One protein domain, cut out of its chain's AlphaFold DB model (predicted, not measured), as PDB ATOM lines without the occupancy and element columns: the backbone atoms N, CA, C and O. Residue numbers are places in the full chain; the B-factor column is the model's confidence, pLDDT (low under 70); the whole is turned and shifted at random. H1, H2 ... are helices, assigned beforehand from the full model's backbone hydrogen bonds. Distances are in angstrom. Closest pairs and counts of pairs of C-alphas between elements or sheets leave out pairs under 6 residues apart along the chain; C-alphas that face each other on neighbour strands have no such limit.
ATOM      1  N   LEU A  45     -43.944  -2.744 -27.364       79.62
ATOM      2  CA  LEU A  45     -42.946  -3.210 -28.328       79.62
ATOM      3  C   LEU A  45     -43.606  -3.758 -29.604       79.62
ATOM      4  O   LEU A  45     -43.074  -3.579 -30.696       79.62
ATOM      5  N   ASP A  46     -44.770  -4.399 -29.472       73.00
ATOM      6  CA  ASP A  46     -45.517  -4.939 -30.611       73.00
ATOM      7  C   ASP A  46     -46.013  -3.820 -31.534       73.00
ATOM      8  O   ASP A  46     -45.830  -3.906 -32.745       73.00
ATOM      9  N   GLU A  47     -46.571  -2.741 -30.974       77.00
ATOM     10  CA  GLU A  47     -46.985  -1.562 -31.749       77.00
ATOM     11  C   GLU A  47     -45.795  -0.924 -32.478       77.00
ATOM     12  O   GLU A  47     -45.906  -0.543 -33.647       77.00
ATOM     13  N   PHE A  48     -44.636  -0.849 -31.817       85.62
ATOM     14  CA  PHE A  48     -43.419  -0.313 -32.420       85.62
ATOM     15  C   PHE A  48     -42.927  -1.165 -33.595       85.62
ATOM     16  O   PHE A  48     -42.739  -0.645 -34.693       85.62
ATOM     17  N   LEU A  49     -42.748  -2.477 -33.389       82.19
ATOM     18  CA  LEU A  49     -42.267  -3.409 -34.421       82.19
ATOM     19  C   LEU A  49     -43.294  -3.628 -35.548       82.19
ATOM     20  O   LEU A  49     -42.921  -3.951 -36.687       82.19
ATOM     21  N   GLY A  50     -44.581  -3.459 -35.236       80.06
ATOM     22  CA  GLY A  50     -45.694  -3.499 -36.181       80.06
ATOM     23  C   GLY A  50     -45.737  -2.279 -37.102       80.06
ATOM     24  O   GLY A  50     -46.038  -2.417 -38.287       80.06
ATOM     25  N   ASN A  51     -45.354  -1.092 -36.617       86.81
ATOM     26  CA  ASN A  51     -45.302   0.121 -37.433       86.81
ATOM     27  C   ASN A  51     -43.986   0.205 -38.224       86.81
ATOM     28  O   ASN A  51     -43.003   0.800 -37.781       86.81
ATOM     29  N   TYR A  52     -43.977  -0.362 -39.437       87.69
ATOM     30  CA  TYR A  52     -42.784  -0.417 -40.295       87.69
ATOM     31  C   TYR A  52     -42.117   0.948 -40.514       87.69
ATOM     32  O   TYR A  52     -40.891   1.029 -40.545       87.69
ATOM     33  N   ARG A  53     -42.894   2.028 -40.643       90.69
ATOM     34  CA  ARG A  53     -42.348   3.370 -40.885       90.69
ATOM     35  C   ARG A  53     -41.659   3.945 -39.645       90.69
ATOM     36  O   ARG A  53     -40.570   4.494 -39.771       90.69
ATOM     37  N   LEU A  54     -42.225   3.762 -38.447       92.56
ATOM     38  CA  LEU A  54     -41.558   4.161 -37.197       92.56
ATOM     39  C   LEU A  54     -40.320   3.314 -36.915       92.56
ATOM     40  O   LEU A  54     -39.264   3.850 -36.581       92.56
ATOM     41  N   TYR A  55     -40.445   2.000 -37.073       92.88
ATOM     42  CA  TYR A  55     -39.352   1.074 -36.824       92.88
ATOM     43  C   TYR A  55     -38.198   1.268 -37.814       92.88
ATOM     44  O   TYR A  55     -37.046   1.317 -37.395       92.88
ATOM     45  N   SER A  56     -38.472   1.457 -39.110       93.31
ATOM     46  CA  SER A  56     -37.421   1.726 -40.104       93.31
ATOM     47  C   SER A  56     -36.751   3.084 -39.887       93.31
ATOM     48  O   SER A  56     -35.526   3.164 -39.965       93.31
ATOM     49  N   PHE A  57     -37.509   4.126 -39.522       95.62
ATOM     50  CA  PHE A  57     -36.950   5.422 -39.124       95.62
ATOM     51  C   PHE A  57     -35.973   5.278 -37.955       95.62
ATOM     52  O   PHE A  57     -34.845   5.766 -38.008       95.62
ATOM     53  N   ALA A  58     -36.399   4.571 -36.909       95.19
ATOM     54  CA  ALA A  58     -35.588   4.294 -35.739       95.19
ATOM     55  C   ALA A  58     -34.334   3.486 -36.097       95.19
ATOM     56  O   ALA A  58     -33.228   3.897 -35.763       95.19
ATOM     57  N   MET A  59     -34.473   2.369 -36.812       95.38
ATOM     58  CA  MET A  59     -33.338   1.533 -37.219       95.38
ATOM     59  C   MET A  59     -32.327   2.340 -38.037       95.38
ATOM     60  O   MET A  59     -31.132   2.292 -37.744       95.38
ATOM     61  N   LYS A  60     -32.805   3.170 -38.972       95.25
ATOM     62  CA  LYS A  60     -31.970   4.103 -39.731       95.25
ATOM     63  C   LYS A  60     -31.239   5.090 -38.832       95.25
ATOM     64  O   LYS A  60     -30.032   5.249 -38.955       95.25
ATOM     65  N   ALA A  61     -31.917   5.709 -37.868       95.06
ATOM     66  CA  ALA A  61     -31.289   6.664 -36.953       95.06
ATOM     67  C   ALA A  61     -30.055   6.098 -36.226       95.06
ATOM     68  O   ALA A  61     -29.088   6.824 -35.996       95.06
ATOM     69  N   TYR A  62     -30.062   4.798 -35.922       92.38
ATOM     70  CA  TYR A  62     -28.960   4.103 -35.247       92.38
ATOM     71  C   TYR A  62     -28.050   3.320 -36.210       92.38
ATOM     72  O   TYR A  62     -27.165   2.589 -35.769       92.38
ATOM     73  N   GLY A  63     -28.224   3.501 -37.524       90.00
ATOM     74  CA  GLY A  63     -27.415   2.878 -38.570       90.00
ATOM     75  C   GLY A  63     -27.596   1.367 -38.675       90.00
ATOM     76  O   GLY A  63     -26.654   0.673 -39.041       90.00
ATOM     77  N   LEU A  64     -28.772   0.859 -38.313       92.50
ATOM     78  CA  LEU A  64     -29.165  -0.547 -38.373       92.50
ATOM     79  C   LEU A  64     -30.097  -0.825 -39.568       92.50
ATOM     80  O   LEU A  64     -30.858  -1.788 -39.540       92.50
ATOM     81  N   ASP A  65     -30.060   0.003 -40.616       88.88
ATOM     82  CA  ASP A  65     -30.911  -0.099 -41.811       88.88
ATOM     83  C   ASP A  65     -30.937  -1.521 -42.409       88.88
ATOM     84  O   ASP A  65     -32.002  -2.083 -42.664       88.88
ATOM     85  N   ASP A  66     -29.769  -2.153 -42.534       87.19
ATOM     86  CA  ASP A  66     -29.623  -3.500 -43.108       87.19
ATOM     87  C   ASP A  66     -30.260  -4.602 -42.238       87.19
ATOM     88  O   ASP A  66     -30.467  -5.727 -42.688       87.19
ATOM     89  N   MET A  67     -30.589  -4.283 -40.983       89.19
ATOM     90  CA  MET A  67     -31.169  -5.198 -39.997       89.19
ATOM     91  C   MET A  67     -32.673  -4.975 -39.800       89.19
ATOM     92  O   MET A  67     -33.278  -5.591 -38.920       89.19
ATOM     93  N   ILE A  68     -33.315  -4.132 -40.619       86.88
ATOM     94  CA  ILE A  68     -34.763  -3.877 -40.544       86.88
ATOM     95  C   ILE A  68     -35.577  -5.174 -40.713       86.88
ATOM     96  O   ILE A  68     -36.598  -5.353 -40.050       86.88
ATOM     97  N   SER A  69     -35.136  -6.118 -41.549       82.56
ATOM     98  CA  SER A  69     -35.829  -7.407 -41.724       82.56
ATOM     99  C   SER A  69     -35.666  -8.351 -40.526       82.56
ATOM    100  O   SER A  69     -36.504  -9.224 -40.307       82.56
ATOM    101  N   ALA A  70     -34.644  -8.159 -39.688       85.94
ATOM    102  CA  ALA A  70     -34.332  -9.017 -38.548       85.94
ATOM    103  C   ALA A  70     -35.215  -8.713 -37.318       85.94
ATOM    104  O   ALA A  70     -34.726  -8.620 -36.188       85.94
ATOM    105  N   LYS A  71     -36.535  -8.568 -37.508       81.81
ATOM    106  CA  LYS A  71     -37.479  -8.131 -36.462       81.81
ATOM    107  C   LYS A  71     -37.448  -9.005 -35.215       81.81
ATOM    108  O   LYS A  71     -37.426  -8.473 -34.112       81.81
ATOM    109  N   SER A  72     -37.380 -10.331 -35.360       77.19
ATOM    110  CA  SER A  72     -37.302 -11.226 -34.196       77.19
ATOM    111  C   SER A  72     -36.001 -11.023 -33.409       77.19
ATOM    112  O   SER A  72     -36.012 -11.020 -32.179       77.19
ATOM    113  N   PHE A  73     -34.873 -10.806 -34.090       81.12
ATOM    114  CA  PHE A  73     -33.617 -10.483 -33.413       81.12
ATOM    115  C   PHE A  73     -33.728  -9.150 -32.661       81.12
ATOM    116  O   PHE A  73     -33.400  -9.082 -31.478       81.12
ATOM    117  N   MET A  74     -34.284  -8.119 -33.301       84.69
ATOM    118  CA  MET A  74     -34.476  -6.816 -32.664       84.69
ATOM    119  C   MET A  74     -35.481  -6.854 -31.515       84.69
ATOM    120  O   MET A  74     -35.265  -6.193 -30.504       84.69
ATOM    121  N   ARG A  75     -36.510  -7.702 -31.592       84.94
ATOM    122  CA  ARG A  75     -37.391  -8.005 -30.461       84.94
ATOM    123  C   ARG A  75     -36.576  -8.485 -29.260       84.94
ATOM    124  O   ARG A  75     -36.732  -7.927 -28.184       84.94
ATOM    125  N   LYS A  76     -35.656  -9.445 -29.425       76.00
ATOM    126  CA  LYS A  76     -34.786  -9.906 -28.320       76.00
ATOM    127  C   LYS A  76     -33.921  -8.789 -27.746       76.00
ATOM    128  O   LYS A  76     -33.778  -8.697 -26.530       76.00
ATOM    129  N   VAL A  77     -33.345  -7.963 -28.618       82.75
ATOM    130  CA  VAL A  77     -32.513  -6.821 -28.215       82.75
ATOM    131  C   VAL A  77     -33.320  -5.840 -27.358       82.75
ATOM    132  O   VAL A  77     -32.844  -5.441 -26.300       82.75
ATOM    133  N   LEU A  78     -34.545  -5.504 -27.774       80.81
ATOM    134  CA  LEU A  78     -35.399  -4.513 -27.112       80.81
ATOM    135  C   LEU A  78     -36.124  -5.026 -25.867       80.81
ATOM    136  O   LEU A  78     -36.373  -4.251 -24.949       80.81
ATOM    137  N   VAL A  79     -36.462  -6.317 -25.814       76.56
ATOM    138  CA  VAL A  79     -37.009  -6.925 -24.593       76.56
ATOM    139  C   VAL A  79     -35.971  -6.871 -23.466       76.56
ATOM    140  O   VAL A  79     -36.342  -6.698 -22.309       76.56
ATOM    141  N   GLY A  80     -34.680  -7.004 -23.794       69.50
ATOM    142  CA  GLY A  80     -33.599  -6.786 -22.836       69.50
ATOM    143  C   GLY A  80     -33.604  -7.763 -21.660       69.50
ATOM    144  O   GLY A  80     -33.272  -7.361 -20.550       69.50
ATOM    145  N   GLU A  81     -33.982  -9.030 -21.870       67.94
ATOM    146  CA  GLU A  81     -33.950 -10.025 -20.789       67.94
ATOM    147  C   GLU A  81     -32.501 -10.257 -20.327       67.94
ATOM    148  O   GLU A  81     -31.645 -10.604 -21.158       67.94
ATOM    149  N   PRO A  82     -32.201 -10.065 -19.030       63.47
ATOM    150  CA  PRO A  82     -30.879 -10.345 -18.498       63.47
ATOM    151  C   PRO A  82     -30.622 -11.855 -18.471       63.47
ATOM    152  O   PRO A  82     -31.527 -12.660 -18.245       63.47
ATOM    153  N   ASP A  83     -29.373 -12.256 -18.694       61.75
ATOM    154  CA  ASP A  83     -28.929 -13.608 -18.369       61.75
ATOM    155  C   ASP A  83     -28.680 -13.784 -16.862       61.75
ATOM    156  O   ASP A  83     -28.927 -12.896 -16.049       61.75
ATOM    157  N   GLN A  84     -28.162 -14.955 -16.487       56.19
ATOM    158  CA  GLN A  84     -27.829 -15.305 -15.101       56.19
ATOM    159  C   GLN A  84     -26.812 -14.350 -14.458       56.19
ATOM    160  O   GLN A  84     -26.713 -14.296 -13.236       56.19
ATOM    161  N   SER A  85     -26.045 -13.615 -15.265       56.28
ATOM    162  CA  SER A  85     -25.061 -12.630 -14.818       56.28
ATOM    163  C   SER A  85     -25.600 -11.198 -14.865       56.28
ATOM    164  O   SER A  85     -24.857 -10.262 -14.584       56.28
ATOM    165  N   GLY A  86     -26.882 -11.011 -15.191       60.12
ATOM    166  CA  GLY A  86     -27.512  -9.696 -15.277       60.12
ATOM    167  C   GLY A  86     -27.277  -8.976 -16.607       60.12
ATOM    168  O   GLY A  86     -27.643  -7.810 -16.725       60.12
ATOM    169  N   HIS A  87     -26.673  -9.627 -17.610       65.88
ATOM    170  CA  HIS A  87     -26.355  -8.996 -18.892       65.88
ATOM    171  C   HIS A  87     -27.457  -9.227 -19.926       65.88
ATOM    172  O   HIS A  87     -27.850 -10.362 -20.216       65.88
ATOM    173  N   THR A  88     -27.937  -8.156 -20.552       73.31
ATOM    174  CA  THR A  88     -28.924  -8.250 -21.635       73.31
ATOM    175  C   THR A  88     -28.282  -8.779 -22.921       73.31
ATOM    176  O   THR A  88     -27.057  -8.915 -23.019       73.31
ATOM    177  N   LEU A  89     -29.083  -9.112 -23.940       78.56
ATOM    178  CA  LEU A  89     -28.526  -9.469 -25.252       78.56
ATOM    179  C   LEU A  89     -27.701  -8.312 -25.832       78.56
ATOM    180  O   LEU A  89     -26.611  -8.548 -26.342       78.56
ATOM    181  N   ALA A  90     -28.187  -7.073 -25.712       81.25
ATOM    182  CA  ALA A  90     -27.496  -5.894 -26.226       81.25
ATOM    183  C   ALA A  90     -26.096  -5.729 -25.604       81.25
ATOM    184  O   ALA A  90     -25.140  -5.430 -26.320       81.25
ATOM    185  N   ASP A  91     -25.947  -6.003 -24.304       76.25
ATOM    186  CA  ASP A  91     -24.658  -5.926 -23.598       76.25
ATOM    187  C   ASP A  91     -23.623  -6.922 -24.133       76.25
ATOM    188  O   ASP A  91     -22.424  -6.650 -24.119       76.25
ATOM    189  N   ARG A  92     -24.095  -8.066 -24.635       80.81
ATOM    190  CA  ARG A  92     -23.263  -9.172 -25.122       80.81
ATOM    191  C   ARG A  92     -22.922  -9.070 -26.609       80.81
ATOM    192  O   ARG A  92     -22.037  -9.784 -27.079       80.81
ATOM    193  N   LEU A  93     -23.608  -8.207 -27.358       82.56
ATOM    194  CA  LEU A  93     -23.301  -7.972 -28.766       82.56
ATOM    195  C   LEU A  93     -22.026  -7.141 -28.900       82.56
ATOM    196  O   LEU A  93     -21.812  -6.169 -28.178       82.56
ATOM    197  N   GLN A  94     -21.177  -7.514 -29.859       79.56
ATOM    198  CA  GLN A  94     -19.968  -6.746 -30.156       79.56
ATOM    199  C   GLN A  94     -20.341  -5.348 -30.664       79.56
ATOM    200  O   GLN A  94     -19.879  -4.344 -30.125       79.56
ATOM    201  N   ASP A  95     -21.246  -5.287 -31.639       80.88
ATOM    202  CA  ASP A  95     -21.701  -4.044 -32.252       80.88
ATOM    203  C   ASP A  95     -22.493  -3.169 -31.263       80.88
ATOM    204  O   ASP A  95     -23.600  -3.504 -30.827       80.88
ATOM    205  N   ALA A  96     -21.915  -2.015 -30.924       80.69
ATOM    206  CA  ALA A  96     -22.467  -1.072 -29.960       80.69
ATOM    207  C   ALA A  96     -23.795  -0.442 -30.401       80.69
ATOM    208  O   ALA A  96     -24.566  -0.009 -29.544       80.69
ATOM    209  N   ARG A  97     -24.096  -0.420 -31.706       86.06
ATOM    210  CA  ARG A  97     -25.319   0.198 -32.240       86.06
ATOM    211  C   ARG A  97     -26.583  -0.441 -31.672       86.06
ATOM    212  O   ARG A  97     -27.568   0.257 -31.452       86.06
ATOM    213  N   TYR A  98     -26.551  -1.739 -31.362       85.38
ATOM    214  CA  TYR A  98     -27.675  -2.423 -30.715       85.38
ATOM    215  C   TYR A  98     -27.898  -1.964 -29.273       85.38
ATOM    216  O   TYR A  98     -29.045  -1.875 -28.843       85.38
ATOM    217  N   ARG A  99     -26.827  -1.637 -28.536       83.69
ATOM    218  CA  ARG A  99     -26.934  -1.047 -27.190       83.69
ATOM    219  C   ARG A  99     -27.502   0.360 -27.257       83.69
ATOM    220  O   ARG A  99     -28.425   0.662 -26.509       83.69
ATOM    221  N   ASP A 100     -26.995   1.181 -28.176       82.19
ATOM    222  CA  ASP A 100     -27.497   2.543 -28.396       82.19
ATOM    223  C   ASP A 100     -28.998   2.514 -28.746       82.19
ATOM    224  O   ASP A 100     -29.792   3.261 -28.176       82.19
ATOM    225  N   PHE A 101     -29.400   1.596 -29.631       88.75
ATOM    226  CA  PHE A 101     -30.792   1.413 -30.035       88.75
ATOM    227  C   PHE A 101     -31.682   0.920 -28.883       88.75
ATOM    228  O   PHE A 101     -32.747   1.487 -28.649       88.75
ATOM    229  N   ALA A 102     -31.246  -0.095 -28.127       84.56
ATOM    230  CA  ALA A 102     -31.991  -0.612 -26.976       84.56
ATOM    231  C   ALA A 102     -32.138   0.423 -25.851       84.56
ATOM    232  O   ALA A 102     -33.177   0.489 -25.197       84.56
ATOM    233  N   ALA A 103     -31.119   1.261 -25.645       79.31
ATOM    234  CA  ALA A 103     -31.178   2.355 -24.684       79.31
ATOM    235  C   ALA A 103     -32.203   3.425 -25.092       79.31
ATOM    236  O   ALA A 103     -32.894   3.968 -24.230       79.31
ATOM    237  N   ALA A 104     -32.322   3.710 -26.392       81.81
ATOM    238  CA  ALA A 104     -33.258   4.696 -26.922       81.81
ATOM    239  C   ALA A 104     -34.711   4.202 -26.992       81.81
ATOM    240  O   ALA A 104     -35.634   4.975 -26.740       81.81
ATOM    241  N   PHE A 105     -34.921   2.924 -27.324       84.88
ATOM    242  CA  PHE A 105     -36.242   2.312 -27.503       84.88
ATOM    243  C   PHE A 105     -36.540   1.312 -26.403       84.88
ATOM    244  O   PHE A 105     -36.585   0.102 -26.601       84.88
ATOM    245  N   ASN A 106     -36.731   1.845 -25.211       77.56
ATOM    246  CA  ASN A 106     -36.801   1.043 -24.014       77.56
ATOM    247  C   ASN A 106     -38.260   0.787 -23.624       77.56
ATOM    248  O   ASN A 106     -38.992   1.733 -23.339       77.56
ATOM    249  N   PHE A 107     -38.699  -0.469 -23.604       75.19
ATOM    250  CA  PHE A 107     -40.074  -0.826 -23.251       75.19
ATOM    251  C   PHE A 107     -40.082  -1.502 -21.875       75.19
ATOM    252  O   PHE A 107     -39.508  -2.576 -21.698       75.19
ATOM    253  N   ARG A 108     -40.663  -0.833 -20.867       66.12
ATOM    254  CA  ARG A 108     -40.614  -1.253 -19.449       66.12
ATOM    255  C   ARG A 108     -41.971  -1.103 -18.774       66.12
ATOM    256  O   ARG A 108     -42.700  -0.157 -19.053       66.12
ATOM    257  N   SER A 109     -42.329  -2.026 -17.883       59.75
ATOM    258  CA  SER A 109     -43.477  -1.805 -16.998       59.75
ATOM    259  C   SER A 109     -43.157  -0.652 -16.043       59.75
ATOM    260  O   SER A 109     -41.993  -0.404 -15.708       59.75
ATOM    261  N   LEU A 110     -44.179   0.084 -15.610       52.97
ATOM    262  CA  LEU A 110     -43.989   1.165 -14.650       52.97
ATOM    263  C   LEU A 110     -43.379   0.591 -13.361       52.97
ATOM    264  O   LEU A 110     -43.986  -0.249 -12.707       52.97
ATOM    265  N   GLY A 111     -42.176   1.045 -13.007       49.53
ATOM    266  CA  GLY A 111     -41.465   0.589 -11.809       49.53
ATOM    267  C   GLY A 111     -40.687  -0.727 -11.957       49.53
ATOM    268  O   GLY A 111     -39.971  -1.081 -11.026       49.53
ATOM    269  N   SER A 112     -40.751  -1.419 -13.105       56.50
ATOM    270  CA  SER A 112     -39.902  -2.593 -13.358       56.50
ATOM    271  C   SER A 112     -38.511  -2.158 -13.825       56.50
ATOM    272  O   SER A 112     -38.380  -1.480 -14.850       56.50
ATOM    273  N   ASP A 113     -37.475  -2.563 -13.098       49.66
ATOM    274  CA  ASP A 113     -36.081  -2.428 -13.518       49.66
ATOM    275  C   ASP A 113     -35.651  -3.690 -14.296       49.66
ATOM    276  O   ASP A 113     -35.550  -4.753 -13.695       49.66
ATOM    277  N   PRO A 114     -35.371  -3.638 -15.610       42.16
ATOM    278  CA  PRO A 114     -34.905  -4.778 -16.400       42.16
ATOM    279  C   PRO A 114     -33.499  -5.239 -16.043       42.16
ATOM    280  O   PRO A 114     -33.118  -6.332 -16.447       42.16
ATOM    281  N   ALA A 115     -32.725  -4.441 -15.298       38.34
ATOM    282  CA  ALA A 115     -31.476  -4.918 -14.717       38.34
ATOM    283  C   ALA A 115     -31.724  -5.850 -13.514       38.34
ATOM    284  O   ALA A 115     -30.792  -6.487 -13.024       38.34
ATOM    285  N   ARG A 116     -32.973  -5.953 -13.035       44.03
ATOM    286  CA  ARG A 116     -33.381  -6.847 -11.953       44.03
ATOM    287  C   ARG A 116     -34.198  -8.018 -12.494       44.03
ATOM    288  O   ARG A 116     -35.243  -7.864 -13.125       44.03
ATOM    289  N   ILE A 117     -33.724  -9.222 -12.190       45.03
ATOM    290  CA  ILE A 117     -34.536 -10.437 -12.262       45.03
ATOM    291  C   ILE A 117     -35.652 -10.254 -11.217       45.03
ATOM    292  O   ILE A 117     -35.337 -10.021 -10.049       45.03
ATOM    293  N   GLU A 118     -36.935 -10.293 -11.608       44.56
ATOM    294  CA  GLU A 118     -37.993 -10.309 -10.580       44.56
ATOM    295  C   GLU A 118     -38.010 -11.714  -9.998       44.56
ATOM    296  O   GLU A 118     -37.991 -12.700 -10.738       44.56
ATOM    297  N   LYS A 119     -38.004 -11.784  -8.670       45.97
ATOM    298  CA  LYS A 119     -38.284 -13.012  -7.939       45.97
ATOM    299  C   LYS A 119     -39.794 -13.186  -7.848       45.97
ATOM    300  O   LYS A 119     -40.523 -12.197  -7.874       45.97
ATOM    301  N   THR A 243     -44.769  -6.393 -22.589       52.78
ATOM    302  CA  THR A 243     -43.528  -5.784 -23.095       52.78
ATOM    303  C   THR A 243     -43.231  -4.398 -22.514       52.78
ATOM    304  O   THR A 243     -42.292  -3.762 -22.953       52.78
ATOM    305  N   GLY A 244     -43.954  -3.953 -21.484       58.31
ATOM    306  CA  GLY A 244     -43.803  -2.662 -20.860       58.31
ATOM    307  C   GLY A 244     -44.404  -1.564 -21.718       58.31
ATOM    308  O   GLY A 244     -44.711  -1.765 -22.895       58.31
ATOM    309  N   THR A 245     -44.576  -0.398 -21.112       63.50
ATOM    310  CA  THR A 245     -44.878   0.815 -21.856       63.50
ATOM    311  C   THR A 245     -43.565   1.368 -22.423       63.50
ATOM    312  O   THR A 245     -42.530   1.308 -21.755       63.50
ATOM    313  N   PHE A 246     -43.572   1.898 -23.645       75.31
ATOM    314  CA  PHE A 246     -42.441   2.636 -24.202       75.31
ATOM    315  C   PHE A 246     -42.085   3.780 -23.247       75.31
ATOM    316  O   PHE A 246     -42.903   4.676 -22.997       75.31
ATOM    317  N   ALA A 247     -40.879   3.704 -22.685       69.25
ATOM    318  CA  ALA A 247     -40.350   4.688 -21.762       69.25
ATOM    319  C   ALA A 247     -40.210   6.015 -22.501       69.25
ATOM    320  O   ALA A 247     -39.525   6.109 -23.521       69.25
ATOM    321  N   GLY A 248     -40.901   7.033 -21.999       74.06
ATOM    322  CA  GLY A 248     -40.980   8.311 -22.686       74.06
ATOM    323  C   GLY A 248     -42.011   8.351 -23.812       74.06
ATOM    324  O   GLY A 248     -41.879   9.223 -24.661       74.06
TER     325      GLY A 248
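What this domain is: This is residues 45 to 119 and 243 to 248 of the 473 residues of the protein "DUF1217 domain-containing protein" of Methylobacterium mesophilicum SR1.6/6 (UniProt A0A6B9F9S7). Five short helices form a small, loosely joined cluster: H1 and H2 make a corner at one end, H3 runs beside H1, and H4 and H5 meet next to H3. The loop of residues 80 to 88 and the tail up to residue 119 reach toward the end far from H2, and the short piece 243 to 248 comes back to pair with residues 107 to 108. The printed part has 81 residues with five named helices, H1 to H5 along the chain, and no named strand; the class is all helix, though under half of the residues, 37, are in named elements. The whole is compact, with a radius of gyration of the C-alphas of 12.4 A and spans of 37 by 27 by 19 A.

How they stand to each other: H1, residues 45 to 50, and H2, residues 52 to 61, only just touch, with 3 pairs of C-alphas within 8 A, and touch only at the corner by their tight link; the closest C-alphas are those of Leu 49 and Tyr 55, 5.9 A apart, and their lines stand about perpendicular at 73 degrees. H3, residues 71 to 79, is the hub, touching three other helices. It touches H1 at a shallow tilt of 21 degrees, opposite ways, with the C-alphas of Leu 49 and Lys 71 closest at 7.0 A. H4, residues 89 to 92, only just touches H3, with 3 pairs within 8 A; C-alphas 77 and 90 are closest at 5.5 A. H5, residues 97 to 104, also only just touches H3, with 3 pairs, at a steep tilt of 54 degrees, the same way; the C-alphas of Leu 78 and Ala 102 are closest at 5.2 A. H4 and H5 touch, closest at the C-alphas of Ala 90 and Arg 99, 5.0 A. H2 and H5 are close but not clearly touching, with C-alphas 59 and 101 closest at 7.6 A; H2 and H3 are apart. Every O i to N i+4 pair is within hydrogen-bond range in H1, H2, H3 and H5; H4 is too short for such a pair.

Where its parts are: H1 begins at C-alpha 45, (-42.946, -3.210, -28.328), and measures 8.3 A. H2 measures 13.9 A, H3 11.9 A, H4 5.3 A and H5 10.6 A, ending at C-alpha 104, (-33.258, 4.696, -26.922).

The domain as a whole: The C-alphas farthest apart are those of Asp 66 and Lys 119, 37.4 A. Residues 120 to 242 are cut out, and C-alphas 119 and 243 are 17.6 A apart. No link between named helices is long. Mean pLDDT of the printed part is 75.7; residues 80 to 87, 108 to 119, 243 to 245 and 247 are under 70.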